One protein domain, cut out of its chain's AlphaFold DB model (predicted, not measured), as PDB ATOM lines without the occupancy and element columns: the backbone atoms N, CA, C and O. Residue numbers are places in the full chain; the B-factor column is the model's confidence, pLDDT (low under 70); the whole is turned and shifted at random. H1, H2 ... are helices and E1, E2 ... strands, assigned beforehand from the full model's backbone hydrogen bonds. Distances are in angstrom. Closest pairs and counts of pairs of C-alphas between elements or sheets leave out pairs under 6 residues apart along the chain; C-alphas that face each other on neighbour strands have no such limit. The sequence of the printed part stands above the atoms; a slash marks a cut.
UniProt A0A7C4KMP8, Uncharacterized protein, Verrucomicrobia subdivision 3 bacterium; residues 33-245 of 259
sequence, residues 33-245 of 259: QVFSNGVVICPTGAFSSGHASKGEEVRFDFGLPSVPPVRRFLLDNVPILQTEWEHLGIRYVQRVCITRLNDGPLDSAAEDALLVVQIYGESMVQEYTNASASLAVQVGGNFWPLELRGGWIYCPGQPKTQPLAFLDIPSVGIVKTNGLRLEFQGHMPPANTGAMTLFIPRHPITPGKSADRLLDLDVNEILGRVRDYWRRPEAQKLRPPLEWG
ATOM      1  N   GLN A  33      33.079  29.183  17.992       95.19
ATOM      2  CA  GLN A  33      31.738  29.166  18.562       95.19
ATOM      3  C   GLN A  33      31.332  30.558  19.033       95.19
ATOM      4  O   GLN A  33      32.093  31.234  19.725       95.19
ATOM      5  N   VAL A  34      30.117  30.979  18.685       96.50
ATOM      6  CA  VAL A  34      29.537  32.259  19.114       96.50
ATOM      7  C   VAL A  34      28.336  31.994  20.010       96.50
ATOM      8  O   VAL A  34      27.405  31.295  19.612       96.50
ATOM      9  N   PHE A  35      28.340  32.559  21.210       96.75
ATOM     10  CA  PHE A  35      27.320  32.343  22.236       96.75
ATOM     11  C   PHE A  35      26.292  33.478  22.272       96.75
ATOM     12  O   PHE A  35      26.549  34.599  21.830       96.75
ATOM     13  N   SER A  36      25.112  33.202  22.827       95.56
ATOM     14  CA  SER A  36      24.003  34.163  22.923       95.56
ATOM     15  C   SER A  36      24.278  35.381  23.807       95.56
ATOM     16  O   SER A  36      23.601  36.395  23.671       95.56
ATOM     17  N   ASN A  37      25.278  35.306  24.683       95.25
ATOM     18  CA  ASN A  37      25.759  36.423  25.500       95.25
ATOM     19  C   ASN A  37      26.858  37.248  24.802       95.25
ATOM     20  O   ASN A  37      27.489  38.093  25.431       95.25
ATOM     21  N   GLY A  38      27.128  36.972  23.524       95.88
ATOM     22  CA  GLY A  38      28.116  37.689  22.730       95.88
ATOM     23  C   GLY A  38      29.536  37.155  22.853       95.88
ATOM     24  O   GLY A  38      30.440  37.702  22.228       95.88
ATOM     25  N   VAL A  39      29.764  36.106  23.640       97.31
ATOM     26  CA  VAL A  39      31.092  35.510  23.791       97.31
ATOM     27  C   VAL A  39      31.476  34.743  22.532       97.31
ATOM     28  O   VAL A  39      30.671  33.989  21.986       97.31
ATOM     29  N   VAL A  40      32.733  34.886  22.116       96.69
ATOM     30  CA  VAL A  40      33.330  34.097  21.037       96.69
ATOM     31  C   VAL A  40      34.415  33.199  21.621       96.69
ATOM     32  O   VAL A  40      35.347  33.688  22.258       96.69
ATOM     33  N   ILE A  41      34.288  31.888  21.423       94.88
ATOM     34  CA  ILE A  41      35.286  30.898  21.836       94.88
ATOM     35  C   ILE A  41      36.011  30.386  20.600       94.88
ATOM     36  O   ILE A  41      35.401  29.902  19.643       94.88
ATOM     37  N   CYS A  42      37.332  30.494  20.636       91.19
ATOM     38  CA  CYS A  42      38.222  29.988  19.615       91.19
ATOM     39  C   CYS A  42      39.019  28.808  20.183       91.19
ATOM     40  O   CYS A  42      39.735  28.977  21.175       91.19
ATOM     41  N   PRO A  43      38.962  27.625  19.554       83.56
ATOM     42  CA  PRO A  43      39.831  26.522  19.935       83.56
ATOM     43  C   PRO A  43      41.300  26.895  19.715       83.56
ATOM     44  O   PRO A  43      41.659  27.585  18.752       83.56
ATOM     45  N   THR A  44      42.171  26.414  20.601       68.75
ATOM     46  CA  THR A  44      43.625  26.604  20.487       68.75
ATOM     47  C   THR A  44      44.135  26.269  19.090       68.75
ATOM     48  O   THR A  44      43.860  25.193  18.559       68.75
ATOM     49  N   GLY A  45      44.928  27.164  18.503       62.03
ATOM     50  CA  GLY A  45      45.499  26.971  17.169       62.03
ATOM     51  C   GLY A  45      44.593  27.406  16.011       62.03
ATOM     52  O   GLY A  45      45.083  27.473  14.883       62.03
ATOM     53  N   ALA A  46      43.323  27.756  16.259       59.19
ATOM     54  CA  ALA A  46      42.500  28.505  15.302       59.19
ATOM     55  C   ALA A  46      42.818  29.999  15.344       59.19
ATOM     56  O   ALA A  46      42.912  30.629  14.304       59.19
ATOM     57  N   PHE A  47      43.019  30.545  16.545       63.28
ATOM     58  CA  PHE A  47      43.386  31.942  16.772       63.28
ATOM     59  C   PHE A  47      44.388  31.999  17.918       63.28
ATOM     60  O   PHE A  47      44.074  32.264  19.075       63.28
ATOM     61  N   SER A  48      45.615  31.605  17.586       55.06
ATOM     62  CA  SER A  48      46.739  31.594  18.503       55.06
ATOM     63  C   SER A  48      47.358  32.987  18.509       55.06
ATOM     64  O   SER A  48      48.296  33.267  17.767       55.06
ATOM     65  N   SER A  49      46.945  33.814  19.467       54.25
ATOM     66  CA  SER A  49      47.961  34.607  20.164       54.25
ATOM     67  C   SER A  49      49.029  33.610  20.618       54.25
ATOM     68  O   SER A  49      48.647  32.545  21.103       54.25
ATOM     69  N   GLY A  50      50.320  33.831  20.362       58.00
ATOM     70  CA  GLY A  50      51.398  32.844  20.582       58.00
ATOM     71  C   GLY A  50      51.658  32.495  22.058       58.00
ATOM     72  O   GLY A  50      52.802  32.355  22.475       58.00
ATOM     73  N   HIS A  51      50.601  32.435  22.855       64.75
ATOM     74  CA  HIS A  51      50.538  32.562  24.295       64.75
ATOM     75  C   HIS A  51      49.598  31.512  24.927       64.75
ATOM     76  O   HIS A  51      49.699  31.287  26.127       64.75
ATOM     77  N   ALA A  52      48.695  30.876  24.164       67.00
ATOM     78  CA  ALA A  52      47.859  29.780  24.663       67.00
ATOM     79  C   ALA A  52      48.603  28.442  24.548       67.00
ATOM     80  O   ALA A  52      49.164  28.119  23.494       67.00
ATOM     81  N   SER A  53      48.601  27.646  25.616       68.38
ATOM     82  CA  SER A  53      49.164  26.295  25.598       68.38
ATOM     83  C   SER A  53      48.343  25.411  24.664       68.38
ATOM     84  O   SER A  53      47.131  25.573  24.556       68.38
ATOM     85  N   LYS A  54      48.975  24.442  23.989       73.44
ATOM     86  CA  LYS A  54      48.277  23.522  23.077       73.44
ATOM     87  C   LYS A  54      47.095  22.843  23.794       73.44
ATOM     88  O   LYS A  54      47.320  22.011  24.665       73.44
ATOM     89  N   GLY A  55      45.865  23.163  23.391       75.44
ATOM     90  CA  GLY A  55      44.635  22.622  23.981       75.44
ATOM     91  C   GLY A  55      43.831  23.616  24.834       75.44
ATOM     92  O   GLY A  55      42.690  23.310  25.157       75.44
ATOM     93  N   GLU A  56      44.368  24.800  25.145       83.12
ATOM     94  CA  GLU A  56      43.631  25.881  25.810       83.12
ATOM     95  C   GLU A  56      42.763  26.724  24.861       83.12
ATOM     96  O   GLU A  56      43.237  27.400  23.946       83.12
ATOM     97  N   GLU A  57      41.463  26.765  25.130       89.06
ATOM     98  CA  GLU A  57      40.547  27.654  24.421       89.06
ATOM     99  C   GLU A  57      40.815  29.127  24.756       89.06
ATOM    100  O   GLU A  57      41.111  29.489  25.901       89.06
ATOM    101  N   VAL A  58      40.673  29.979  23.741       91.38
ATOM    102  CA  VAL A  58      40.712  31.434  23.881       91.38
ATOM    103  C   VAL A  58      39.284  31.951  23.826       91.38
ATOM    104  O   VAL A  58      38.560  31.710  22.862       91.38
ATOM    105  N   ARG A  59      38.875  32.681  24.857       94.69
ATOM    106  CA  ARG A  59      37.539  33.260  24.985       94.69
ATOM    107  C   ARG A  59      37.622  34.777  24.887       94.69
ATOM    108  O   ARG A  59      38.301  35.408  25.693       94.69
ATOM    109  N   PHE A  60      36.868  35.348  23.957       96.25
ATOM    110  CA  PHE A  60      36.666  36.784  23.806       96.25
ATOM    111  C   PHE A  60      35.280  37.150  24.340       96.25
ATOM    112  O   PHE A  60      34.262  36.680  23.834       96.25
ATOM    113  N   ASP A  61      35.241  37.966  25.388       97.31
ATOM    114  CA  ASP A  61      34.018  38.489  25.994       97.31
ATOM    115  C   ASP A  61      33.876  39.968  25.636       97.31
ATOM    116  O   ASP A  61      34.754  40.776  25.945       97.31
ATOM    117  N   PHE A  62      32.764  40.306  24.985       97.12
ATOM    118  CA  PHE A  62      32.521  41.636  24.442       97.12
ATOM    119  C   PHE A  62      31.663  42.541  25.350       97.12
ATOM    120  O   PHE A  62      31.313  43.663  24.976       97.12
ATOM    121  N   GLY A  63      31.302  42.068  26.551       95.81
ATOM    122  CA  GLY A  63      30.476  42.809  27.512       95.81
ATOM    123  C   GLY A  63      29.181  43.367  26.924       95.81
ATOM    124  O   GLY A  63      28.801  44.489  27.251       95.81
ATOM    125  N   LEU A  64      28.545  42.605  26.032       96.31
ATOM    126  CA  LEU A  64      27.229  42.920  25.479       96.31
ATOM    127  C   LEU A  64      26.142  42.725  26.556       96.31
ATOM    128  O   LEU A  64      26.422  42.128  27.603       96.31
ATOM    129  N   PRO A  65      24.914  43.243  26.351       95.88
ATOM    130  CA  PRO A  65      23.850  43.130  27.344       95.88
ATOM    131  C   PRO A  65      23.632  41.687  27.816       95.88
ATOM    132  O   PRO A  65      23.578  40.759  27.016       95.88
ATOM    133  N   SER A  66      23.461  41.501  29.127       93.62
ATOM    134  CA  SER A  66      23.235  40.181  29.735       93.62
ATOM    135  C   SER A  66      21.811  39.647  29.542       93.62
ATOM    136  O   SER A  66      21.532  38.500  29.897       93.62
ATOM    137  N   VAL A  67      20.904  40.466  29.001       95.19
ATOM    138  CA  VAL A  67      19.559  40.030  28.608       95.19
ATOM    139  C   VAL A  67      19.642  39.063  27.419       95.19
ATOM    140  O   VAL A  67      20.576  39.163  26.622       95.19
ATOM    141  N   PRO A  68      18.687  38.132  27.253       95.44
ATOM    142  CA  PRO A  68      18.663  37.266  26.080       95.44
ATOM    143  C   PRO A  68      18.618  38.075  24.771       95.44
ATOM    144  O   PRO A  68      17.944  39.109  24.724       95.44
ATOM    145  N   PRO A  69      19.293  37.617  23.701       96.69
ATOM    146  CA  PRO A  69      19.222  38.285  22.411       96.69
ATOM    147  C   PRO A  69      17.801  38.219  21.853       96.69
ATOM    148  O   PRO A  69      17.130  37.190  21.945       96.69
ATOM    149  N   VAL A  70      17.365  39.304  21.214       96.81
ATOM    150  CA  VAL A  70      16.080  39.349  20.506       96.81
ATOM    151  C   VAL A  70      16.120  38.495  19.242       96.81
ATOM    152  O   VAL A  70      15.092  37.971  18.814       96.81
ATOM    153  N   ARG A  71      17.308  38.332  18.638       95.50
ATOM    154  CA  ARG A  71      17.459  37.595  17.384       95.50
ATOM    155  C   ARG A  71      18.869  37.043  17.183       95.50
ATOM    156  O   ARG A  71      19.854  37.676  17.551       95.50
ATOM    157  N   ARG A  72      18.950  35.869  16.545       95.44
ATOM    158  CA  ARG A  72      20.184  35.214  16.078       95.44
ATOM    159  C   ARG A  72      19.944  34.561  14.728       95.44
ATOM    160  O   ARG A  72      18.987  33.800  14.595       95.44
ATOM    161  N   PHE A  73      20.778  34.855  13.736       95.44
ATOM    162  CA  PHE A  73      20.617  34.334  12.377       95.44
ATOM    163  C   PHE A  73      21.921  34.393  11.572       95.44
ATOM    164  O   PHE A  73      22.869  35.081  11.944       95.44
ATOM    165  N   LEU A  74      21.950  33.667  10.453       95.12
ATOM    166  CA  LEU A  74      22.982  33.798   9.426       95.12
ATOM    167  C   LEU A  74      22.608  34.944   8.485       95.12
ATOM    168  O   LEU A  74      21.528  34.924   7.887       95.12
ATOM    169  N   LEU A  75      23.479  35.937   8.340       94.31
ATOM    170  CA  LEU A  75      23.257  37.034   7.404       94.31
ATOM    171  C   LEU A  75      23.290  36.488   5.969       94.31
ATOM    172  O   LEU A  75      24.238  35.809   5.591       94.31
ATOM    173  N   ASP A  76      22.250  36.758   5.177       93.19
ATOM    174  CA  ASP A  76      22.102  36.278   3.791       93.19
ATOM    175  C   ASP A  76      22.269  34.751   3.609       93.19
ATOM    176  O   ASP A  76      22.668  34.297   2.536       93.19
ATOM    177  N   ASN A  77      21.978  33.952   4.647       91.81
ATOM    178  CA  ASN A  77      22.215  32.499   4.687       91.81
ATOM    179  C   ASN A  77      23.678  32.083   4.427       91.81
ATOM    180  O   ASN A  77      23.936  30.939   4.050       91.81
ATOM    181  N   VAL A  78      24.641  32.985   4.637       93.75
ATOM    182  CA  VAL A  78      26.075  32.670   4.595       93.75
ATOM    183  C   VAL A  78      26.670  32.641   6.012       93.75
ATOM    184  O   VAL A  78      26.036  33.160   6.929       93.75
ATOM    185  N   PRO A  79      27.876  32.071   6.223       93.19
ATOM    186  CA  PRO A  79      28.600  32.003   7.508       93.19
ATOM    187  C   PRO A  79      29.045  33.339   8.131       93.19
ATOM    188  O   PRO A  79      30.201  33.519   8.515       93.19
ATOM    189  N   ILE A  80      28.118  34.281   8.240       96.19
ATOM    190  CA  ILE A  80      28.231  35.523   8.988       96.19
ATOM    191  C   ILE A  80      27.147  35.441  10.061       96.19
ATOM    192  O   ILE A  80      25.961  35.620   9.778       96.19
ATOM    193  N   LEU A  81      27.546  35.109  11.284       97.19
ATOM    194  CA  LEU A  81      26.629  35.017  12.413       97.19
ATOM    195  C   LEU A  81      26.281  36.426  12.888       97.19
ATOM    196  O   LEU A  81      27.186  37.209  13.168       97.19
ATOM    197  N   GLN A  82      24.991  36.739  12.992       97.81
ATOM    198  CA  GLN A  82      24.501  37.997  13.549       97.81
ATOM    199  C   GLN A  82      23.634  37.736  14.781       97.81
ATOM    200  O   GLN A  82      22.679  36.957  14.718       97.81
ATOM    201  N   THR A  83      23.957  38.415  15.879       97.88
ATOM    202  CA  THR A  83      23.184  38.415  17.125       97.88
ATOM    203  C   THR A  83      22.759  39.838  17.463       97.88
ATOM    204  O   THR A  83      23.555  40.768  17.338       97.88
ATOM    205  N   GLU A  84      21.507  40.009  17.880       97.81
ATOM    206  CA  GLU A  84      20.904  41.303  18.206       97.81
ATOM    207  C   GLU A  84      20.353  41.290  19.634       97.81
ATOM    208  O   GLU A  84      19.682  40.335  20.032       97.81
ATOM    209  N   TRP A  85      20.579  42.370  20.380       97.69
ATOM    210  CA  TRP A  85      20.022  42.615  21.713       97.69
ATOM    211  C   TRP A  85      19.365  43.986  21.747       97.69
ATOM    212  O   TRP A  85      19.828  44.911  21.086       97.69
ATOM    213  N   GLU A  86      18.338  44.144  22.573       96.62
ATOM    214  CA  GLU A  86      17.745  45.448  22.864       96.62
ATOM    215  C   GLU A  86      17.829  45.707  24.363       96.62
ATOM    216  O   GLU A  86      17.351  44.917  25.178       96.62
ATOM    217  N   HIS A  87      18.482  46.802  24.742       95.94
ATOM    218  CA  HIS A  87      18.670  47.157  26.140       95.94
ATOM    219  C   HIS A  87      18.747  48.674  26.297       95.94
ATOM    220  O   HIS A  87      19.513  49.330  25.595       95.94
ATOM    221  N   LEU A  88      17.947  49.225  27.217       94.06
ATOM    222  CA  LEU A  88      17.923  50.658  27.549       94.06
ATOM    223  C   LEU A  88      17.782  51.578  26.320       94.06
ATOM    224  O   LEU A  88      18.472  52.588  26.196       94.06
ATOM    225  N   GLY A  89      16.893  51.212  25.391       93.38
ATOM    226  CA  GLY A  89      16.637  52.007  24.188       93.38
ATOM    227  C   GLY A  89      17.742  51.938  23.131       93.38
ATOM    228  O   GLY A  89      17.758  52.770  22.232       93.38
ATOM    229  N   ILE A  90      18.655  50.967  23.219       95.06
ATOM    230  CA  ILE A  90      19.714  50.732  22.232       95.06
ATOM    231  C   ILE A  90      19.570  49.319  21.677       95.06
ATOM    232  O   ILE A  90      19.434  48.359  22.442       95.06
ATOM    233  N   ARG A  91      19.654  49.188  20.352       96.38
ATOM    234  CA  ARG A  91      19.847  47.898  19.694       96.38
ATOM    235  C   ARG A  91      21.336  47.648  19.508       96.38
ATOM    236  O   ARG A  91      21.999  48.359  18.761       96.38
ATOM    237  N   TYR A  92      21.852  46.636  20.190       97.44
ATOM    238  CA  TYR A  92      23.217  46.153  20.025       97.44
ATOM    239  C   TYR A  92      23.223  45.044  18.985       97.44
ATOM    240  O   TYR A  92      22.394  44.136  19.045       97.44
ATOM    241  N   VAL A  93      24.174  45.087  18.062       97.44
ATOM    242  CA  VAL A  93      24.353  44.062  17.042       97.44
ATOM    243  C   VAL A  93      25.794  43.590  17.051       97.44
ATOM    244  O   VAL A  93      26.715  44.398  16.982       97.44
ATOM    245  N   GLN A  94      25.985  42.275  17.098       98.19
ATOM    246  CA  GLN A  94      27.273  41.624  16.905       98.19
ATOM    247  C   GLN A  94      27.228  40.823  15.611       98.19
ATOM    248  O   GLN A  94      26.331  40.003  15.419       98.19
ATOM    249  N   ARG A  95      28.217  41.027  14.746       98.12
ATOM    250  CA  ARG A  95      28.480  40.195  13.574       98.12
ATOM    251  C   ARG A  95      29.819  39.506  13.735       98.12
ATOM    252  O   ARG A  95      30.806  40.153  14.072       98.12
ATOM    253  N   VAL A  96      29.847  38.209  13.460       97.81
ATOM    254  CA  VAL A  96      31.057  37.391  13.522       97.81
ATOM    255  C   VAL A  96      31.208  36.630  12.217       97.81
ATOM    256  O   VAL A  96      30.276  35.961  11.767       97.81
ATOM    257  N   CYS A  97      32.383  36.714  11.607       96.12
ATOM    258  CA  CYS A  97      32.746  35.888  10.463       96.12
ATOM    259  C   CYS A  97      34.241  35.565  10.475       96.12
ATOM    260  O   CYS A  97      35.030  36.194  11.179       96.12
ATOM    261  N   ILE A  98      34.629  34.568   9.684       93.75
ATOM    262  CA  ILE A  98      36.033  34.253   9.424       93.75
ATOM    263  C   ILE A  98      36.300  34.520   7.950       93.75
ATOM    264  O   ILE A  98      35.557  34.072   7.075       93.75
ATOM    265  N   THR A  99      37.367  35.260   7.691       93.12
ATOM    266  CA  THR A  99      37.874  35.566   6.355       93.12
ATOM    267  C   THR A  99      39.370  35.258   6.293       93.12
ATOM    268  O   THR A  99      39.945  34.722   7.238       93.12
ATOM    269  N   ARG A 100      40.021  35.606   5.185       90.81
ATOM    270  CA  ARG A 100      41.478  35.644   5.064       90.81
ATOM    271  C   ARG A 100      41.979  37.070   4.907       90.81
ATOM    272  O   ARG A 100      41.266  37.928   4.384       90.81
ATOM    273  N   LEU A 101      43.194  37.332   5.370       88.44
ATOM    274  CA  LEU A 101      43.863  38.604   5.131       88.44
ATOM    275  C   LEU A 101      44.161  38.768   3.634       88.44
ATOM    276  O   LEU A 101      43.880  39.823   3.068       88.44
ATOM    277  N   ASN A 102      44.659  37.712   2.980       85.56
ATOM    278  CA  ASN A 102      44.884  37.689   1.537       85.56
ATOM    279  C   ASN A 102      43.734  37.001   0.791       85.56
ATOM    280  O   ASN A 102      42.855  36.375   1.382       85.56
ATOM    281  N   ASP A 103      43.741  37.128  -0.533       77.88
ATOM    282  CA  ASP A 103      42.763  36.466  -1.388       77.88
ATOM    283  C   ASP A 103      43.001  34.954  -1.420       77.88
ATOM    284  O   ASP A 103      44.138  34.482  -1.463       77.88
ATOM    285  N   GLY A 104      41.920  34.175  -1.408       78.19
ATOM    286  CA  GLY A 104      41.991  32.719  -1.446       78.19
ATOM    287  C   GLY A 104      40.722  32.045  -0.926       78.19
ATOM    288  O   GLY A 104      39.788  32.728  -0.499       78.19
ATOM    289  N   PRO A 105      40.660  30.703  -0.966       75.00
ATOM    290  CA  PRO A 105      39.554  29.960  -0.375       75.00
ATOM    291  C   PRO A 105      39.493  30.195   1.135       75.00
ATOM    292  O   PRO A 105      40.533  30.164   1.794       75.00
ATOM    293  N   LEU A 106      38.286  30.413   1.669       73.12
ATOM    294  CA  LEU A 106      38.024  30.584   3.101       73.12
ATOM    295  C   LEU A 106      37.977  29.229   3.821       73.12
ATOM    296  O   LEU A 106      36.971  28.871   4.437       73.12
ATOM    297  N   ASP A 107      39.058  28.458   3.732       70.56
ATOM    298  CA  ASP A 107      39.286  27.399   4.708       70.56
ATOM    299  C   ASP A 107      39.793  28.032   6.019       70.56
ATOM    300  O   ASP A 107      40.573  28.985   6.019       70.56
ATOM    301  N   SER A 108      39.324  27.552   7.173       62.34
ATOM    302  CA  SER A 108      39.841  28.025   8.471       62.34
ATOM    303  C   SER A 108      41.244  27.521   8.780       62.34
ATOM    304  O   SER A 108      41.832  27.923   9.782       62.34
ATOM    305  N   ALA A 109      41.771  26.630   7.935       69.25
ATOM    306  CA  ALA A 109      43.101  26.063   8.054       69.25
ATOM    307  C   ALA A 109      44.194  26.980   7.472       69.25
ATOM    308  O   ALA A 109      45.368  26.751   7.770       69.25
ATOM    309  N   ALA A 110      43.830  28.037   6.744       79.81
ATOM    310  CA  ALA A 110      44.758  29.012   6.201       79.81
ATOM    311  C   ALA A 110      45.553  29.735   7.298       79.81
ATOM    312  O   ALA A 110      45.015  30.099   8.348       79.81
ATOM    313  N   GLU A 111      46.842  29.963   7.043       82.31
ATOM    314  CA  GLU A 111      47.736  30.690   7.955       82.31
ATOM    315  C   GLU A 111      47.327  32.162   8.113       82.31
ATOM    316  O   GLU A 111      47.479  32.757   9.175       82.31
ATOM    317  N   ASP A 112      46.755  32.747   7.065       87.56
ATOM    318  CA  ASP A 112      46.287  34.128   7.042       87.56
ATOM    319  C   ASP A 112      44.790  34.256   7.358       87.56
ATOM    320  O   ASP A 112      44.168  35.260   7.008       87.56
ATOM    321  N   ALA A 113      44.201  33.247   8.007       89.88
ATOM    322  CA  ALA A 113      42.837  33.328   8.505       89.88
ATOM    323  C   ALA A 113      42.690  34.469   9.529       89.88
ATOM    324  O   ALA A 113      43.571  34.739  10.349       89.88
ATOM    325  N   LEU A 114      41.541  35.133   9.473       92.31
ATOM    326  CA  LEU A 114      41.216  36.321  10.244       92.31
ATOM    327  C   LEU A 114      39.789  36.196  10.774       92.31
ATOM    328  O   LEU A 114      38.839  36.104   9.995       92.31
ATOM    329  N   LEU A 115      39.639  36.205  12.095       94.62
ATOM    330  CA  LEU A 115      38.346  36.322  12.752       94.62
ATOM    331  C   LEU A 115      37.989  37.803  12.825       94.62
ATOM    332  O   LEU A 115      38.777  38.619  13.302       94.62
ATOM    333  N   VAL A 116      36.799  38.140  12.346       96.56
ATOM    334  CA  VAL A 116      36.295  39.510  12.318       96.56
ATOM    335  C   VAL A 116      35.052  39.575  13.183       96.56
ATOM    336  O   VAL A 116      34.087  38.842  12.952       96.56
ATOM    337  N   VAL A 117      35.088  40.451  14.183       97.75
ATOM    338  CA  VAL A 117      33.962  40.719  15.076       97.75
ATOM    339  C   VAL A 117      33.600  42.190  14.966       97.75
ATOM    340  O   VAL A 117      34.342  43.049  15.427       97.75
ATOM    341  N   GLN A 118      32.453  42.485  14.365       97.50
ATOM    342  CA  GLN A 118      31.899  43.833  14.317       97.50
ATOM    343  C   GLN A 118      30.813  43.956  15.381       97.50
ATOM    344  O   GLN A 118      29.891  43.144  15.421       97.50
ATOM    345  N   ILE A 119      30.898  44.982  16.218       96.62
ATOM    346  CA  ILE A 119      29.863  45.336  17.185       96.62
ATOM    347  C   ILE A 119      29.410  46.750  16.892       96.62
ATOM    348  O   ILE A 119      30.233  47.654  16.801       96.62
ATOM    349  N   TYR A 120      28.108  46.952  16.763       94.00
ATOM    350  CA  TYR A 120      27.552  48.285  16.615       94.00
ATOM    351  C   TYR A 120      26.282  48.463  17.437       94.00
ATOM    352  O   TYR A 120      25.579  47.504  17.749       94.00
ATOM    353  N   GLY A 121      26.029  49.707  17.822       93.38
ATOM    354  CA  GLY A 121      24.823  50.139  18.510       93.38
ATOM    355  C   GLY A 121      24.001  51.059  17.619       93.38
ATOM    356  O   GLY A 121      24.559  51.861  16.869       93.38
ATOM    357  N   GLU A 122      22.682  50.967  17.730       92.62
ATOM    358  CA  GLU A 122      21.713  51.874  17.116       92.62
ATOM    359  C   GLU A 122      20.797  52.431  18.212       92.62
ATOM    360  O   GLU A 122      20.238  51.664  19.003       92.62
ATOM    361  N   SER A 123      20.662  53.760  18.292       92.62
ATOM    362  CA  SER A 123      19.707  54.377  19.221       92.62
ATOM    363  C   SER A 123      18.279  54.174  18.718       92.62
ATOM    364  O   SER A 123      17.939  54.583  17.610       92.62
ATOM    365  N   MET A 124      17.438  53.575  19.557       93.00
ATOM    366  CA  MET A 124      16.013  53.343  19.296       93.00
ATOM    367  C   MET A 124      15.123  54.437  19.906       93.00
ATOM    368  O   MET A 124      13.901  54.390  19.767       93.00
ATOM    369  N   VAL A 125      15.715  55.402  20.616       91.19
ATOM    370  CA  VAL A 125      15.011  56.464  21.343       91.19
ATOM    371  C   VAL A 125      15.302  57.840  20.744       91.19
ATOM    372  O   VAL A 125      16.325  58.066  20.100       91.19
ATOM    373  N   GLN A 126      14.379  58.780  20.965       88.50
ATOM    374  CA  GLN A 126      14.526  60.183  20.549       88.50
ATOM    375  C   GLN A 126      15.367  61.012  21.525       88.50
ATOM    376  O   GLN A 126      15.660  62.177  21.260       88.50
ATOM    377  N   GLU A 127      15.747  60.418  22.649       88.06
ATOM    378  CA  GLU A 127      16.599  61.034  23.652       88.06
ATOM    379  C   GLU A 127      18.033  60.534  23.516       88.06
ATOM    380  O   GLU A 127      18.327  59.520  22.881       88.06
ATOM    381  N   TYR A 128      18.945  61.278  24.119       84.06
ATOM    382  CA  TYR A 128      20.341  60.898  24.161       84.06
ATOM    383  C   TYR A 128      20.544  59.672  25.055       84.06
ATOM    384  O   TYR A 128      20.059  59.631  26.185       84.06
ATOM    385  N   THR A 129      21.315  58.701  24.572       88.38
ATOM    386  CA  THR A 129      21.682  57.511  25.341       88.38
ATOM    387  C   THR A 129      23.170  57.197  25.183       88.38
ATOM    388  O   THR A 129      23.848  57.728  24.300       88.38
ATOM    389  N   ASN A 130      23.698  56.353  26.066       88.62
ATOM    390  CA  ASN A 130      25.088  55.912  26.026       88.62
ATOM    391  C   ASN A 130      25.128  54.415  25.733       88.62
ATOM    392  O   ASN A 130      24.615  53.610  26.510       88.62
ATOM    393  N   ALA A 131      25.766  54.049  24.625       91.56
ATOM    394  CA  ALA A 131      26.107  52.662  24.351       91.56
ATOM    395  C   ALA A 131      27.400  52.307  25.080       91.56
ATOM    396  O   ALA A 131      28.321  53.120  25.148       91.56
ATOM    397  N   SER A 132      27.493  51.077  25.572       92.75
ATOM    398  CA  SER A 132      28.736  50.546  26.128       92.75
ATOM    399  C   SER A 132      29.044  49.176  25.552       92.75
ATOM    400  O   SER A 132      28.151  48.342  25.420       92.75
ATOM    401  N   ALA A 133      30.317  48.933  25.281       94.50
ATOM    402  CA  ALA A 133      30.849  47.612  24.999       94.50
ATOM    403  C   ALA A 133      32.182  47.462  25.727       94.50
ATOM    404  O   ALA A 133      32.786  48.437  26.182       94.50
ATOM    405  N   SER A 134      32.667  46.237  25.848       95.69
ATOM    406  CA  SER A 134      33.991  46.015  26.413       95.69
ATOM    407  C   SER A 134      34.696  44.876  25.706       95.69
ATOM    408  O   SER A 134      34.085  44.181  24.913       95.69
ATOM    409  N   LEU A 135      35.978  44.683  25.964       96.62
ATOM    410  CA  LEU A 135      36.695  43.503  25.508       96.62
ATOM    411  C   LEU A 135      37.491  42.937  26.671       96.62
ATOM    412  O   LEU A 135      38.332  43.629  27.241       96.62
ATOM    413  N   ALA A 136      37.239  41.679  27.000       96.06
ATOM    414  CA  ALA A 136      38.055  40.887  27.901       96.06
ATOM    415  C   ALA A 136      38.454  39.582  27.211       96.06
ATOM    416  O   ALA A 136      37.693  39.022  26.419       96.06
ATOM    417  N   VAL A 137      39.653  39.097  27.519       94.06
ATOM    418  CA  VAL A 137      40.206  37.879  26.923       94.06
ATOM    419  C   VAL A 137      40.550  36.913  28.042       94.06
ATOM    420  O   VAL A 137      41.195  37.303  29.017       94.06
ATOM    421  N   GLN A 138      40.103  35.666  27.910       93.00
ATOM    422  CA  GLN A 138      40.480  34.581  28.809       93.00
ATOM    423  C   GLN A 138      41.178  33.467  28.041       93.00
ATOM    424  O   GLN A 138      40.751  33.103  26.946       93.00
ATOM    425  N   VAL A 139      42.208  32.890  28.654       89.12
ATOM    426  CA  VAL A 139      42.905  31.702  28.154       89.12
ATOM    427  C   VAL A 139      43.073  30.730  29.309       89.12
ATOM    428  O   VAL A 139      43.502  31.126  30.396       89.12
ATOM    429  N   GLY A 140      42.648  29.479  29.112       86.12
ATOM    430  CA  GLY A 140      42.658  28.478  30.187       86.12
ATOM    431  C   GLY A 140      41.875  28.929  31.432       86.12
ATOM    432  O   GLY A 140      42.282  28.655  32.555       86.12
ATOM    433  N   GLY A 141      40.797  29.702  31.242       88.50
ATOM    434  CA  GLY A 141      39.963  30.257  32.320       88.50
ATOM    435  C   GLY A 141      40.530  31.490  33.039       88.50
ATOM    436  O   GLY A 141      39.845  32.061  33.884       88.50
ATOM    437  N   ASN A 142      41.740  31.941  32.704       91.38
ATOM    438  CA  ASN A 142      42.364  33.107  33.329       91.38
ATOM    439  C   ASN A 142      42.197  34.351  32.459       91.38
ATOM    440  O   ASN A 142      42.521  34.320  31.273       91.38
ATOM    441  N   PHE A 143      41.750  35.460  33.052       92.12
ATOM    442  CA  PHE A 143      41.714  36.751  32.365       92.12
ATOM    443  C   PHE A 143      43.122  37.281  32.128       92.12
ATOM    444  O   PHE A 143      43.948  37.317  33.043       92.12
ATOM    445  N   TRP A 144      43.374  37.749  30.912       91.31
ATOM    446  CA  TRP A 144      44.623  38.412  30.577       91.31
ATOM    447  C   TRP A 144      44.484  39.927  30.687       91.31
ATOM    448  O   TRP A 144      43.457  40.479  30.284       91.31
ATOM    449  N   PRO A 145      45.504  40.621  31.223       93.06
ATOM    450  CA  PRO A 145      45.562  42.062  31.088       93.06
ATOM    451  C   PRO A 145      45.674  42.409  29.601       93.06
ATOM    452  O   PRO A 145      46.344  41.712  28.840       93.06
ATOM    453  N   LEU A 146      45.018  43.491  29.211       93.56
ATOM    454  CA  LEU A 146      44.978  44.035  27.869       93.56
ATOM    455  C   LEU A 146      45.458  45.482  27.896       93.56
ATOM    456  O   LEU A 146      45.204  46.222  28.851       93.56
ATOM    457  N   GLU A 147      46.119  45.878  26.821       93.62
ATOM    458  CA  GLU A 147      46.583  47.237  26.589       93.62
ATOM    459  C   GLU A 147      46.357  47.628  25.126       93.62
ATOM    460  O   GLU A 147      46.760  46.903  24.220       93.62
ATOM    461  N   LEU A 148      45.722  48.775  24.889       92.94
ATOM    462  CA  LEU A 148      45.469  49.312  23.551       92.94
ATOM    463  C   LEU A 148      46.518  50.374  23.188       92.94
ATOM    464  O   LEU A 148      46.607  51.406  23.856       92.94
ATOM    465  N   ARG A 149      47.275  50.165  22.102       91.19
ATOM    466  CA  ARG A 149      48.263  51.125  21.571       91.19
ATOM    467  C   ARG A 149      48.090  51.289  20.063       91.19
ATOM    468  O   ARG A 149      48.326  50.351  19.311       91.19
ATOM    469  N   GLY A 150      47.699  52.482  19.615       89.75
ATOM    470  CA  GLY A 150      47.557  52.780  18.182       89.75
ATOM    471  C   GLY A 150      46.617  51.816  17.444       89.75
ATOM    472  O   GLY A 150      46.970  51.333  16.376       89.75
ATOM    473  N   GLY A 151      45.480  51.465  18.058       91.38
ATOM    474  CA  GLY A 151      44.518  50.484  17.532       91.38
ATOM    475  C   GLY A 151      44.899  49.018  17.774       91.38
ATOM    476  O   GLY A 151      44.046  48.143  17.718       91.38
ATOM    477  N   TRP A 152      46.146  48.715  18.128       92.94
ATOM    478  CA  TRP A 152      46.581  47.348  18.414       92.94
ATOM    479  C   TRP A 152      46.360  46.973  19.874       92.94
ATOM    480  O   TRP A 152      46.680  47.742  20.782       92.94
ATOM    481  N   ILE A 153      45.852  45.767  20.104       92.44
ATOM    482  CA  ILE A 153      45.643  45.209  21.439       92.44
ATOM    483  C   ILE A 153      46.818  44.302  21.782       92.44
ATOM    484  O   ILE A 153      47.160  43.402  21.020       92.44
ATOM    485  N   TYR A 154      47.411  44.516  22.949       91.50
ATOM    486  CA  TYR A 154      48.533  43.758  23.489       91.50
ATOM    487  C   TYR A 154      48.159  43.112  24.818       91.50
ATOM    488  O   TYR A 154      47.312  43.622  25.546       91.50
ATOM    489  N   CYS A 155      48.865  42.037  25.166       89.06
ATOM    490  CA  CYS A 155      48.825  41.431  26.493       89.06
ATOM    491  C   CYS A 155      50.145  41.746  27.222       89.06
ATOM    492  O   CYS A 155      51.168  41.122  26.911       89.06
ATOM    493  N   PRO A 156      50.189  42.742  28.130       83.56
ATOM    494  CA  PRO A 156      51.417  43.111  28.825       83.56
ATOM    495  C   PRO A 156      51.931  41.971  29.718       83.56
ATOM    496  O   PRO A 156      51.160  41.172  30.246       83.56
ATOM    497  N   GLY A 157      53.255  41.912  29.903       74.62
ATOM    498  CA  GLY A 157      53.915  40.925  30.773       74.62
ATOM    499  C   GLY A 157      54.565  39.735  30.057       74.62
ATOM    500  O   GLY A 157      55.079  38.844  30.727       74.62
ATOM    501  N   GLN A 158      54.592  39.723  28.721       65.56
ATOM    502  CA  GLN A 158      55.231  38.664  27.930       65.56
ATOM    503  C   GLN A 158      56.508  39.160  27.221       65.56
ATOM    504  O   GLN A 158      56.531  40.283  26.705       65.56
ATOM    505  N   PRO A 159      57.583  38.353  27.150       52.28
ATOM    506  CA  PRO A 159      58.767  38.695  26.370       52.28
ATOM    507  C   PRO A 159      58.417  38.688  24.872       52.28
ATOM    508  O   PRO A 159      58.019  37.662  24.334       52.28
ATOM    509  N   LYS A 160      58.597  39.837  24.198       65.94
ATOM    510  CA  LYS A 160      58.179  40.112  22.804       65.94
ATOM    511  C   LYS A 160      56.652  40.174  22.629       65.94
ATOM    512  O   LYS A 160      56.068  39.343  21.942       65.94
ATOM    513  N   THR A 161      56.013  41.185  23.222       73.94
ATOM    514  CA  THR A 161      54.573  41.466  23.067       73.94
ATOM    515  C   THR A 161      54.209  41.733  21.604       73.94
ATOM    516  O   THR A 161      54.299  42.865  21.122       73.94
ATOM    517  N   GLN A 162      53.817  40.683  20.891       84.69
ATOM    518  CA  GLN A 162      53.150  40.787  19.600       84.69
ATOM    519  C   GLN A 162      51.697  41.231  19.820       84.69
ATOM    520  O   GLN A 162      51.137  40.972  20.890       84.69
ATOM    521  N   PRO A 163      51.086  41.926  18.850       89.38
ATOM    522  CA  PRO A 163      49.684  42.292  18.955       89.38
ATOM    523  C   PRO A 163      48.793  41.042  18.921       89.38
ATOM    524  O   PRO A 163      48.995  40.138  18.109       89.38
ATOM    525  N   LEU A 164      47.791  41.022  19.796       89.50
ATOM    526  CA  LEU A 164      46.724  40.026  19.844       89.50
ATOM    527  C   LEU A 164      45.700  40.253  18.729       89.50
ATOM    528  O   LEU A 164      45.236  39.300  18.110       89.50
ATOM    529  N   ALA A 165      45.314  41.508  18.520       92.75
ATOM    530  CA  ALA A 165      44.268  41.904  17.590       92.75
ATOM    531  C   ALA A 165      44.443  43.371  17.183       92.75
ATOM    532  O   ALA A 165      45.136  44.134  17.865       92.75
ATOM    533  N   PHE A 166      43.786  43.760  16.095       94.25
ATOM    534  CA  PHE A 166      43.608  45.155  15.707       94.25
ATOM    535  C   PHE A 166      42.157  45.573  15.957       94.25
ATOM    536  O   PHE A 166      41.230  44.845  15.606       94.25
ATOM    537  N   LEU A 167      41.970  46.721  16.593       94.38
ATOM    538  CA  LEU A 167      40.685  47.331  16.885       94.38
ATOM    539  C   LEU A 167      40.544  48.598  16.047       94.38
ATOM    540  O   LEU A 167      41.231  49.591  16.291       94.38
ATOM    541  N   ASP A 168      39.601  48.559  15.119       93.81
ATOM    542  CA  ASP A 168      39.115  49.732  14.413       93.81
ATOM    543  C   ASP A 168      37.900  50.296  15.159       93.81
ATOM    544  O   ASP A 168      36.847  49.659  15.271       93.81
ATOM    545  N   ILE A 169      38.074  51.477  15.741       89.69
ATOM    546  CA  ILE A 169      37.037  52.202  16.467       89.69
ATOM    547  C   ILE A 169      37.246  53.704  16.248       89.69
ATOM    548  O   ILE A 169      38.388  54.178  16.289       89.69
ATOM    549  N   PRO A 170      36.173  54.497  16.075       79.50
ATOM    550  CA  PRO A 170      36.284  55.946  16.094       79.50
ATOM    551  C   PRO A 170      36.941  56.431  17.393       79.50
ATOM    552  O   PRO A 170      36.596  55.990  18.490       79.50
ATOM    553  N   SER A 171      37.860  57.391  17.279       69.19
ATOM    554  CA  SER A 171      38.674  57.900  18.396       69.19
ATOM    555  C   SER A 171      37.863  58.446  19.580       69.19
ATOM    556  O   SER A 171      38.350  58.457  20.706       69.19
ATOM    557  N   VAL A 172      36.614  58.852  19.345       69.00
ATOM    558  CA  VAL A 172      35.686  59.374  20.362       69.00
ATOM    559  C   VAL A 172      35.077  58.300  21.278       69.00
ATOM    560  O   VAL A 172      34.401  58.657  22.235       69.00
ATOM    561  N   GLY A 173      35.290  57.005  21.003       67.75
ATOM    562  CA  GLY A 173      34.592  55.898  21.674       67.75
ATOM    563  C   GLY A 173      35.341  55.180  22.809       67.75
ATOM    564  O   GLY A 173      34.827  54.206  23.362       67.75
ATOM    565  N   ILE A 174      36.572  55.585  23.138       72.06
ATOM    566  CA  ILE A 174      37.467  54.814  24.021       72.06
ATOM    567  C   ILE A 174      37.484  55.404  25.436       72.06
ATOM    568  O   ILE A 174      37.894  56.546  25.626       72.06
ATOM    569  N   VAL A 175      37.110  54.601  26.439       76.81
ATOM    570  CA  VAL A 175      37.045  55.034  27.850       76.81
ATOM    571  C   VAL A 175      38.187  54.465  28.681       76.81
ATOM    572  O   VAL A 175      38.766  55.168  29.508       76.81
ATOM    573  N   LYS A 176      38.554  53.200  28.454       82.75
ATOM    574  CA  LYS A 176      39.633  52.538  29.190       82.75
ATOM    575  C   LYS A 176      40.467  51.657  28.278       82.75
ATOM    576  O   LYS A 176      39.958  50.730  27.655       82.75
ATOM    577  N   THR A 177      41.767  51.930  28.255       86.25
ATOM    578  CA  THR A 177      42.736  51.303  27.343       86.25
ATOM    579  C   THR A 177      43.672  50.305  28.012       86.25
ATOM    580  O   THR A 177      44.510  49.734  27.324       86.25
ATOM    581  N   ASN A 178      43.558  50.101  29.330       88.62
ATOM    582  CA  ASN A 178      44.465  49.264  30.115       88.62
ATOM    583  C   ASN A 178      43.727  48.513  31.234       88.62
ATOM    584  O   ASN A 178      42.913  49.102  31.952       88.62
ATOM    585  N   GLY A 179      44.061  47.236  31.435       92.50
ATOM    586  CA  GLY A 179      43.569  46.405  32.542       92.50
ATOM    587  C   GLY A 179      43.016  45.061  32.072       92.50
ATOM    588  O   GLY A 179      43.237  44.663  30.941       92.50
ATOM    589  N   LEU A 180      42.265  44.349  32.917       93.88
ATOM    590  CA  LEU A 180      41.656  43.051  32.549       93.88
ATOM    591  C   LEU A 180      40.554  43.160  31.478       93.88
ATOM    592  O   LEU A 180      40.053  42.152  30.981       93.88
ATOM    593  N   ARG A 181      40.129  44.386  31.178       95.19
ATOM    594  CA  ARG A 181      39.063  44.702  30.239       95.19
ATOM    595  C   ARG A 181      39.333  46.069  29.617       95.19
ATOM    596  O   ARG A 181      39.637  47.018  30.340       95.19
ATOM    597  N   LEU A 182      39.201  46.152  28.298       94.38
ATOM    598  CA  LEU A 182      39.107  47.416  27.569       94.38
ATOM    599  C   LEU A 182      37.644  47.854  27.572       94.38
ATOM    600  O   LEU A 182      36.769  47.023  27.337       94.38
ATOM    601  N   GLU A 183      37.366  49.118  27.867       94.00
ATOM    602  CA  GLU A 183      35.994  49.634  27.967       94.00
ATOM    603  C   GLU A 183      35.776  50.737  26.936       94.00
ATOM    604  O   GLU A 183      36.585  51.663  26.802       94.00
ATOM    605  N   PHE A 184      34.660  50.627  26.221       91.06
ATOM    606  CA  PHE A 184      34.265  51.521  25.144       91.06
ATOM    607  C   PHE A 184      32.891  52.101  25.459       91.06
ATOM    608  O   PHE A 184      31.989  51.379  25.895       91.06
ATOM    609  N   GLN A 185      32.725  53.400  25.231       89.06
ATOM    610  CA  GLN A 185      31.435  54.069  25.341       89.06
ATOM    611  C   GLN A 185      31.206  54.933  24.114       89.06
ATOM    612  O   GLN A 185      32.070  55.704  23.712       89.06
ATOM    613  N   GLY A 186      30.027  54.794  23.525       84.06
ATOM    614  CA  GLY A 186      29.569  55.622  22.425       84.06
ATOM    615  C   GLY A 186      28.487  56.562  22.920       84.06
ATOM    616  O   GLY A 186      27.476  56.120  23.468       84.06
ATOM    617  N   HIS A 187      28.683  57.853  22.696       82.94
ATOM    618  CA  HIS A 187      27.615  58.834  22.808       82.94
ATOM    619  C   HIS A 187      26.663  58.661  21.623       82.94
ATOM    620  O   HIS A 187      27.082  58.813  20.475       82.94
ATOM    621  N   MET A 188      25.397  58.340  21.894       82.31
ATOM    622  CA  MET A 188      24.418  57.979  20.870       82.31
ATOM    623  C   MET A 188      23.286  59.012  20.817       82.31
ATOM    624  O   MET A 188      22.258  58.842  21.480       82.31
ATOM    625  N   PRO A 189      23.444  60.098  20.033       80.12
ATOM    626  CA  PRO A 189      22.315  60.937  19.658       80.12
ATOM    627  C   PRO A 189      21.237  60.128  18.913       80.12
ATOM    628  O   PRO A 189      21.523  59.049  18.380       80.12
ATOM    629  N   PRO A 190      20.008  60.655  18.825       80.88
ATOM    630  CA  PRO A 190      18.930  60.008  18.083       80.88
ATOM    631  C   PRO A 190      19.336  59.714  16.637       80.88
ATOM    632  O   PRO A 190      19.949  60.558  15.985       80.88
ATOM    633  N   ALA A 191      18.984  58.522  16.148       76.25
ATOM    634  CA  ALA A 191      19.286  58.037  14.797       76.25
ATOM    635  C   ALA A 191      20.782  57.915  14.430       76.25
ATOM    636  O   ALA A 191      21.100  57.664  13.269       76.25
ATOM    637  N   ASN A 192      21.703  58.045  15.391       82.81
ATOM    638  CA  ASN A 192      23.112  57.750  15.154       82.81
ATOM    639  C   ASN A 192      23.433  56.278  15.412       82.81
ATOM    640  O   ASN A 192      22.815  55.605  16.242       82.81
ATOM    641  N   THR A 193      24.456  55.808  14.706       85.75
ATOM    642  CA  THR A 193      25.065  54.496  14.895       85.75
ATOM    643  C   THR A 193      26.514  54.665  15.332       85.75
ATOM    644  O   THR A 193      27.212  55.586  14.908       85.75
ATOM    645  N   GLY A 194      26.966  53.780  16.213       88.25
ATOM    646  CA  GLY A 194      28.367  53.673  16.612       88.25
ATOM    647  C   GLY A 194      28.829  52.247  16.380       88.25
ATOM    648  O   GLY A 194      28.072  51.324  16.668       88.25
ATOM    649  N   ALA A 195      30.038  52.054  15.860       92.06
ATOM    650  CA  ALA A 195      30.573  50.732  15.560       92.06
ATOM    651  C   ALA A 195      32.022  50.591  16.031       92.06
ATOM    652  O   ALA A 195      32.784  51.556  16.038       92.06
ATOM    653  N   MET A 196      32.388  49.368  16.394       94.25
ATOM    654  CA  MET A 196      33.756  48.919  16.594       94.25
ATOM    655  C   MET A 196      33.957  47.601  15.850       94.25
ATOM    656  O   MET A 196      33.072  46.741  15.849       94.25
ATOM    657  N   THR A 197      35.119  47.427  15.236       96.62
ATOM    658  CA  THR A 197      35.479  46.200  14.529       96.62
ATOM    659  C   THR A 197      36.789  45.667  15.075       96.62
ATOM    660  O   THR A 197      37.792  46.371  15.135       96.62
ATOM    661  N   LEU A 198      36.779  44.408  15.488       96.38
ATOM    662  CA  LEU A 198      37.940  43.697  15.986       96.38
ATOM    663  C   LEU A 198      38.397  42.676  14.944       96.38
ATOM    664  O   LEU A 198      37.625  41.815  14.519       96.38
ATOM    665  N   PHE A 199      39.669  42.754  14.581       95.62
ATOM    666  CA  PHE A 199      40.347  41.855  13.659       95.62
ATOM    667  C   PHE A 199      41.339  40.998  14.445       95.62
ATOM    668  O   PHE A 199      42.356  41.491  14.937       95.62
ATOM    669  N   ILE A 200      41.034  39.709  14.586       93.81
ATOM    670  CA  ILE A 200      41.816  38.749  15.370       93.81
ATOM    671  C   ILE A 200      42.506  37.791  14.392       93.81
ATOM    672  O   ILE A 200      41.853  36.903  13.832       93.81
ATOM    673  N   PRO A 201      43.809  37.964  14.128       91.38
ATOM    674  CA  PRO A 201      44.534  37.100  13.213       91.38
ATOM    675  C   PRO A 201      44.768  35.721  13.827       91.38
ATOM    676  O   PRO A 201      44.949  35.570  15.036       91.38
ATOM    677  N   ARG A 202      44.784  34.693  12.976       86.56
ATOM    678  CA  ARG A 202      45.048  33.319  13.405       86.56
ATOM    679  C   ARG A 202      46.435  33.144  14.007       86.56
ATOM    680  O   ARG A 202      46.595  32.455  15.020       86.56
ATOM    681  N   HIS A 203      47.419  33.748  13.355       84.31
ATOM    682  CA  HIS A 203      48.802  33.781  13.795       84.31
ATOM    683  C   HIS A 203      49.191  35.200  14.201       84.31
ATOM    684  O   HIS A 203      48.673  36.161  13.627       84.31
ATOM    685  N   PRO A 204      50.114  35.356  15.167       81.19
ATOM    686  CA  PRO A 204      50.561  36.672  15.581       81.19
ATOM    687  C   PRO A 204      51.131  37.445  14.397       81.19
ATOM    688  O   PRO A 204      51.941  36.925  13.624       81.19
ATOM    689  N   ILE A 205      50.725  38.701  14.269       81.75
ATOM    690  CA  ILE A 205      51.174  39.523  13.156       81.75
ATOM    691  C   ILE A 205      52.552  40.078  13.469       81.75
ATOM    692  O   ILE A 205      52.773  40.775  14.460       81.75
ATOM    693  N   THR A 206      53.494  39.766  12.587       80.50
ATOM    694  CA  THR A 206      54.799  40.413  12.567       80.50
ATOM    695  C   THR A 206      54.677  41.793  11.921       80.50
ATOM    696  O   THR A 206      54.006  41.903  10.888       80.50
ATOM    697  N   PRO A 207      55.347  42.829  12.458       76.31
ATOM    698  CA  PRO A 207      55.423  44.134  11.806       76.31
ATOM    699  C   PRO A 207      55.857  44.020  10.335       76.31
ATOM    700  O   PRO A 207      56.729  43.214  10.006       76.31
ATOM    701  N   GLY A 208      55.247  44.824   9.462       83.19
ATOM    702  CA  GLY A 208      55.470  44.815   8.013       83.19
ATOM    703  C   GLY A 208      54.164  44.657   7.231       83.19
ATOM    704  O   GLY A 208      53.094  44.991   7.728       83.19
ATOM    705  N   LYS A 209      54.245  44.082   6.024       81.44
ATOM    706  CA  LYS A 209      53.138  44.057   5.044       81.44
ATOM    707  C   LYS A 209      51.804  43.531   5.584       81.44
ATOM    708  O   LYS A 209      50.757  44.029   5.192       81.44
ATOM    709  N   SER A 210      51.824  42.519   6.451       83.06
ATOM    710  CA  SER A 210      50.592  41.958   7.026       83.06
ATOM    711  C   SER A 210      49.931  42.900   8.032       83.06
ATOM    712  O   SER A 210      48.709  42.906   8.139       83.06
ATOM    713  N   ALA A 211      50.726  43.692   8.759       85.75
ATOM    714  CA  ALA A 211      50.210  44.707   9.667       85.75
ATOM    715  C   ALA A 211      49.607  45.871   8.878       85.75
ATOM    716  O   ALA A 211      48.475  46.244   9.152       85.75
ATOM    717  N   ASP A 212      50.312  46.362   7.854       88.00
ATOM    718  CA  ASP A 212      49.818  47.441   6.986       88.00
ATOM    719  C   ASP A 212      48.496  47.040   6.318       88.00
ATOM    720  O   ASP A 212      47.509  47.764   6.389       88.00
ATOM    721  N   ARG A 213      48.429  45.813   5.783       88.06
ATOM    722  CA  ARG A 213      47.216  45.294   5.140       88.06
ATOM    723  C   ARG A 213      46.024  45.201   6.091       88.06
ATOM    724  O   ARG A 213      44.905  45.344   5.623       88.06
ATOM    725  N   LEU A 214      46.237  44.941   7.386       89.75
ATOM    726  CA  LEU A 214      45.154  44.945   8.376       89.75
ATOM    727  C   LEU A 214      44.576  46.344   8.605       89.75
ATOM    728  O   LEU A 214      43.377  46.455   8.842       89.75
ATOM    729  N   LEU A 215      45.419  47.380   8.566       89.19
ATOM    730  CA  LEU A 215      44.998  48.768   8.773       89.19
ATOM    731  C   LEU A 215      44.119  49.272   7.623       89.19
ATOM    732  O   LEU A 215      43.243  50.099   7.847       89.19
ATOM    733  N   ASP A 216      44.342  48.748   6.418       91.69
ATOM    734  CA  ASP A 216      43.606  49.120   5.208       91.69
ATOM    735  C   ASP A 216      42.296  48.328   5.017       91.69
ATOM    736  O   ASP A 216      41.611  48.499   4.008       91.69
ATOM    737  N   LEU A 217      41.940  47.426   5.940       93.06
ATOM    738  CA  LEU A 217      40.745  46.598   5.787       93.06
ATOM    739  C   LEU A 217      39.456  47.374   6.064       93.06
ATOM    740  O   LEU A 217      39.204  47.808   7.186       93.06
ATOM    741  N   ASP A 218      38.563  47.400   5.074       93.94
ATOM    742  CA  ASP A 218      37.177  47.822   5.260       93.94
ATOM    743  C   ASP A 218      36.276  46.631   5.630       93.94
ATOM    744  O   ASP A 218      36.241  45.582   4.975       93.94
ATOM    745  N   VAL A 219      35.499  46.793   6.700       94.38
ATOM    746  CA  VAL A 219      34.605  45.741   7.200       94.38
ATOM    747  C   VAL A 219      33.495  45.386   6.206       94.38
ATOM    748  O   VAL A 219      33.119  44.218   6.103       94.38
ATOM    749  N   ASN A 220      32.973  46.344   5.437       94.81
ATOM    750  CA  ASN A 220      31.917  46.070   4.465       94.81
ATOM    751  C   ASN A 220      32.467  45.309   3.259       94.81
ATOM    752  O   ASN A 220      31.798  44.389   2.776       94.81
ATOM    753  N   GLU A 221      33.685  45.632   2.820       94.81
ATOM    754  CA  GLU A 221      34.408  44.867   1.803       94.81
ATOM    755  C   GLU A 221      34.615  43.417   2.258       94.81
ATOM    756  O   GLU A 221      34.291  42.482   1.522       94.81
ATOM    757  N   ILE A 222      35.042  43.202   3.509       94.81
ATOM    758  CA  ILE A 222      35.178  41.855   4.081       94.81
ATOM    759  C   ILE A 222      33.846  41.107   4.068       94.81
ATOM    760  O   ILE A 222      33.788  39.965   3.608       94.81
ATOM    761  N   LEU A 223      32.770  41.728   4.556       94.81
ATOM    762  CA  LEU A 223      31.448  41.101   4.582       94.81
ATOM    763  C   LEU A 223      30.931  40.814   3.163       94.81
ATOM    764  O   LEU A 223      30.239  39.817   2.953       94.81
ATOM    765  N   GLY A 224      31.246  41.664   2.183       94.75
ATOM    766  CA  GLY A 224      30.993  41.418   0.760       94.75
ATOM    767  C   GLY A 224      31.743  40.187   0.257       94.75
ATOM    768  O   GLY A 224      31.119  39.236  -0.209       94.75
ATOM    769  N   ARG A 225      33.058  40.137   0.475       93.06
ATOM    770  CA  ARG A 225      33.921  39.018   0.075       93.06
ATOM    771  C   ARG A 225      33.480  37.683   0.676       93.06
ATOM    772  O   ARG A 225      33.448  36.678  -0.031       93.06
ATOM    773  N   VAL A 226      33.110  37.659   1.960       93.75
ATOM    774  CA  VAL A 226      32.589  36.447   2.619       93.75
ATOM    775  C   VAL A 226      31.274  36.007   1.968       93.75
ATOM    776  O   VAL A 226      31.124  34.831   1.637       93.75
ATOM    777  N   ARG A 227      30.340  36.935   1.714       94.75
ATOM    778  CA  ARG A 227      29.083  36.626   1.008       94.75
ATOM    779  C   ARG A 227      29.336  36.060  -0.386       94.75
ATOM    780  O   ARG A 227      28.772  35.024  -0.732       94.75
ATOM    781  N   ASP A 228      30.204  36.700  -1.157       93.62
ATOM    782  CA  ASP A 228      30.503  36.306  -2.534       93.62
ATOM    783  C   ASP A 228      31.225  34.962  -2.620       93.62
ATOM    784  O   ASP A 228      31.029  34.223  -3.584       93.62
ATOM    785  N   TYR A 229      32.042  34.615  -1.623       92.75
ATOM    786  CA  TYR A 229      32.669  33.300  -1.538       92.75
ATOM    787  C   TYR A 229      31.641  32.202  -1.243       92.75
ATOM    788  O   TYR A 229      31.544  31.226  -1.985       92.75
ATOM    789  N   TRP A 230      30.833  32.368  -0.192       92.31
ATOM    790  CA  TRP A 230      29.912  31.325   0.277       92.31
ATOM    791  C   TRP A 230      28.665  31.142  -0.593       92.31
ATOM    792  O   TRP A 230      28.020  30.097  -0.537       92.31
ATOM    793  N   ARG A 231      28.341  32.115  -1.449       93.25
ATOM    794  CA  ARG A 231      27.300  31.960  -2.477       93.25
ATOM    795  C   ARG A 231      27.704  31.015  -3.608       93.25
ATOM    796  O   ARG A 231      26.829  30.578  -4.355       93.25
ATOM    797  N   ARG A 232      28.990  30.683  -3.746       93.06
ATOM    798  CA  ARG A 232      29.462  29.797  -4.814       93.06
ATOM    799  C   ARG A 232      29.076  28.339  -4.533       93.06
ATOM    800  O   ARG A 232      29.228  27.890  -3.393       93.06
ATOM    801  N   PRO A 233      28.625  27.568  -5.541       91.31
ATOM    802  CA  PRO A 233      28.209  26.175  -5.351       91.31
ATOM    803  C   PRO A 233      29.282  25.270  -4.728       91.31
ATOM    804  O   PRO A 233      28.963  24.339  -3.991       91.31
ATOM    805  N   GLU A 234      30.560  25.520  -5.015       90.00
ATOM    806  CA  GLU A 234      31.679  24.775  -4.438       90.00
ATOM    807  C   GLU A 234      31.856  25.035  -2.938       90.00
ATOM    808  O   GLU A 234      32.120  24.095  -2.191       90.00
ATOM    809  N   ALA A 235      31.643  26.272  -2.485       87.44
ATOM    810  CA  ALA A 235      31.774  26.639  -1.080       87.44
ATOM    811  C   ALA A 235      30.624  26.072  -0.240       87.44
ATOM    812  O   ALA A 235      30.842  25.676   0.898       87.44
ATOM    813  N   GLN A 236      29.422  25.926  -0.809       86.00
ATOM    814  CA  GLN A 236      28.267  25.332  -0.115       86.00
ATOM    815  C   GLN A 236      28.477  23.863   0.293       86.00
ATOM    816  O   GLN A 236      27.755  23.352   1.146       86.00
ATOM    817  N   LYS A 237      29.463  23.174  -0.299       86.62
ATOM    818  CA  LYS A 237      29.846  21.803   0.080       86.62
ATOM    819  C   LYS A 237      30.789  21.762   1.284       86.62
ATOM    820  O   LYS A 237      31.014  20.689   1.841       86.62
ATOM    821  N   LEU A 238      31.381  22.897   1.647       85.56
ATOM    822  CA  LEU A 238      32.312  23.009   2.758       85.56
ATOM    823  C   LEU A 238      31.543  23.240   4.057       85.56
ATOM    824  O   LEU A 238      30.525  23.930   4.085       85.56
ATOM    825  N   ARG A 239      32.060  22.692   5.160       85.94
ATOM    826  CA  ARG A 239      31.551  23.023   6.491       85.94
ATOM    827  C   ARG A 239      32.005  24.445   6.848       85.94
ATOM    828  O   ARG A 239      33.210  24.701   6.803       85.94
ATOM    829  N   PRO A 240      31.089  25.346   7.240       86.81
ATOM    830  CA  PRO A 240      31.460  26.653   7.757       86.81
ATOM    831  C   PRO A 240      32.409  26.553   8.958       86.81
ATOM    832  O   PRO A 240      32.214  25.689   9.815       86.81
ATOM    833  N   PRO A 241      33.402  27.448   9.073       88.56
ATOM    834  CA  PRO A 241      34.354  27.445  10.182       88.56
ATOM    835  C   PRO A 241      33.817  28.105  11.461       88.56
ATOM    836  O   PRO A 241      34.584  28.400  12.380       88.56
ATOM    837  N   LEU A 242      32.511  28.360  11.516       91.44
ATOM    838  CA  LEU A 242      31.849  29.130  12.557       91.44
ATOM    839  C   LEU A 242      30.480  28.505  12.867       91.44
ATOM    840  O   LEU A 242      29.748  28.151  11.942       91.44
ATOM    841  N   GLU A 243      30.126  28.389  14.146       93.88
ATOM    842  CA  GLU A 243      28.824  27.881  14.594       93.88
ATOM    843  C   GLU A 243      28.308  28.598  15.854       93.88
ATOM    844  O   GLU A 243      29.022  29.363  16.509       93.88
ATOM    845  N   TRP A 244      27.047  28.345  16.203       95.38
ATOM    846  CA  TRP A 244      26.481  28.775  17.480       95.38
ATOM    847  C   TRP A 244      26.924  27.829  18.603       95.38
ATOM    848  O   TRP A 244      26.801  26.618  18.460       95.38
ATOM    849  N   GLY A 245      27.422  28.378  19.714       92.06
ATOM    850  CA  GLY A 245      27.917  27.588  20.854       92.06
ATOM    851  C   GLY A 245      26.833  27.099  21.821       92.06
ATOM    852  O   GLY A 245      27.074  26.210  22.631       92.06
TER     853      GLY A 245
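Overview. This is residues 33 to 245 of the 259 residues of an uncharacterized protein of Verrucomicrobia subdivision 3 bacterium (UniProt A0A7C4KMP8). Two strongly twisted sheets make a wedge-shaped sandwich, only partly face to face: they close together where E6 turns into E7 and E13 into E14, and spread toward the other ends of these strands. H1 and H2 cover the outward face of the larger sheet. The 213 printed residues have fifteen named strands and two named helices, E1 to E14, then H1, H2 and E15; the larger sheet runs E3, E4, E5, E6, E14, E11, E10, E9, and both sheets are antiparallel. Under half of the residues, 106, are in named elements, mostly strand. The whole is compact, with a radius of gyration of the C-alphas of 16.7 A and spans of 46 by 46 by 32 A.

Along the chain. E1, residues 40 to 42, begins at C-alpha 40 (33.330, 34.097, 21.037). E2 is 58 to 61, E3 71 to 74, E4 81 to 87, 20.0 A long, E5 90 to 100, 31.6 A, E6 113 to 123, 33.1 A, and E7 129 to 139, 33.5 A. E8 is 142 to 144, E9 146 to 149, E10 152 to 154, E11 165 to 168, E12 174 to 176, E13 182 to 188, 19.3 A, and E14 193 to 201, 26.2 A. H1 is 209 to 215, H2 219 to 230, 16.7 A, and E15 242 to 244, ending at C-alpha 244 (26.481, 28.775, 17.480).

Arrangement. In the larger sheet E3 E4 E5 E6 and E9 E10 E11 are meanders, each strand the antiparallel neighbour of the one before. Within hydrogen-bond range are N 117 and O 198 of E6 and E14, 2.9 A, and N 199 and O 166 of E14 and E11, 2.8 A. In the branched sheet E7 has E2 on one side, N 59 and O 138 at 2.8 A, and E8 and E13 on the other, N 144 and O 137 at 2.9 A and N 135 and O 182 at 2.8 A. E1 and E2, like E12 and E13, form a hairpin. The sandwich, two sheets face to face, has its facing parts 8.4 A centre to centre; the closest C-alphas of E6 and E13, Ser 123 and Met 188, are 6.2 A apart. H1 and H2 are on the same face of the larger sheet, two layers, at heights of 10.3 A and 9.0 A; every O i to N i+4 pair in both is within hydrogen-bond range. The closest C-alphas of E5 and H2 are Thr 99 and Val 226, 6.5 A. E15 pairs with no named strand.

Size, cuts and confidence. The C-alphas farthest apart, of Lys 54 and Gln 126, are 49.9 A apart. The printed part has no cut. The links E1 to E2, E5 to E6 and H2 to E15 are long. The pLDDT is under 70 in residues 44 to 53, 108 to 109, 158 to 160 and 171 to 173.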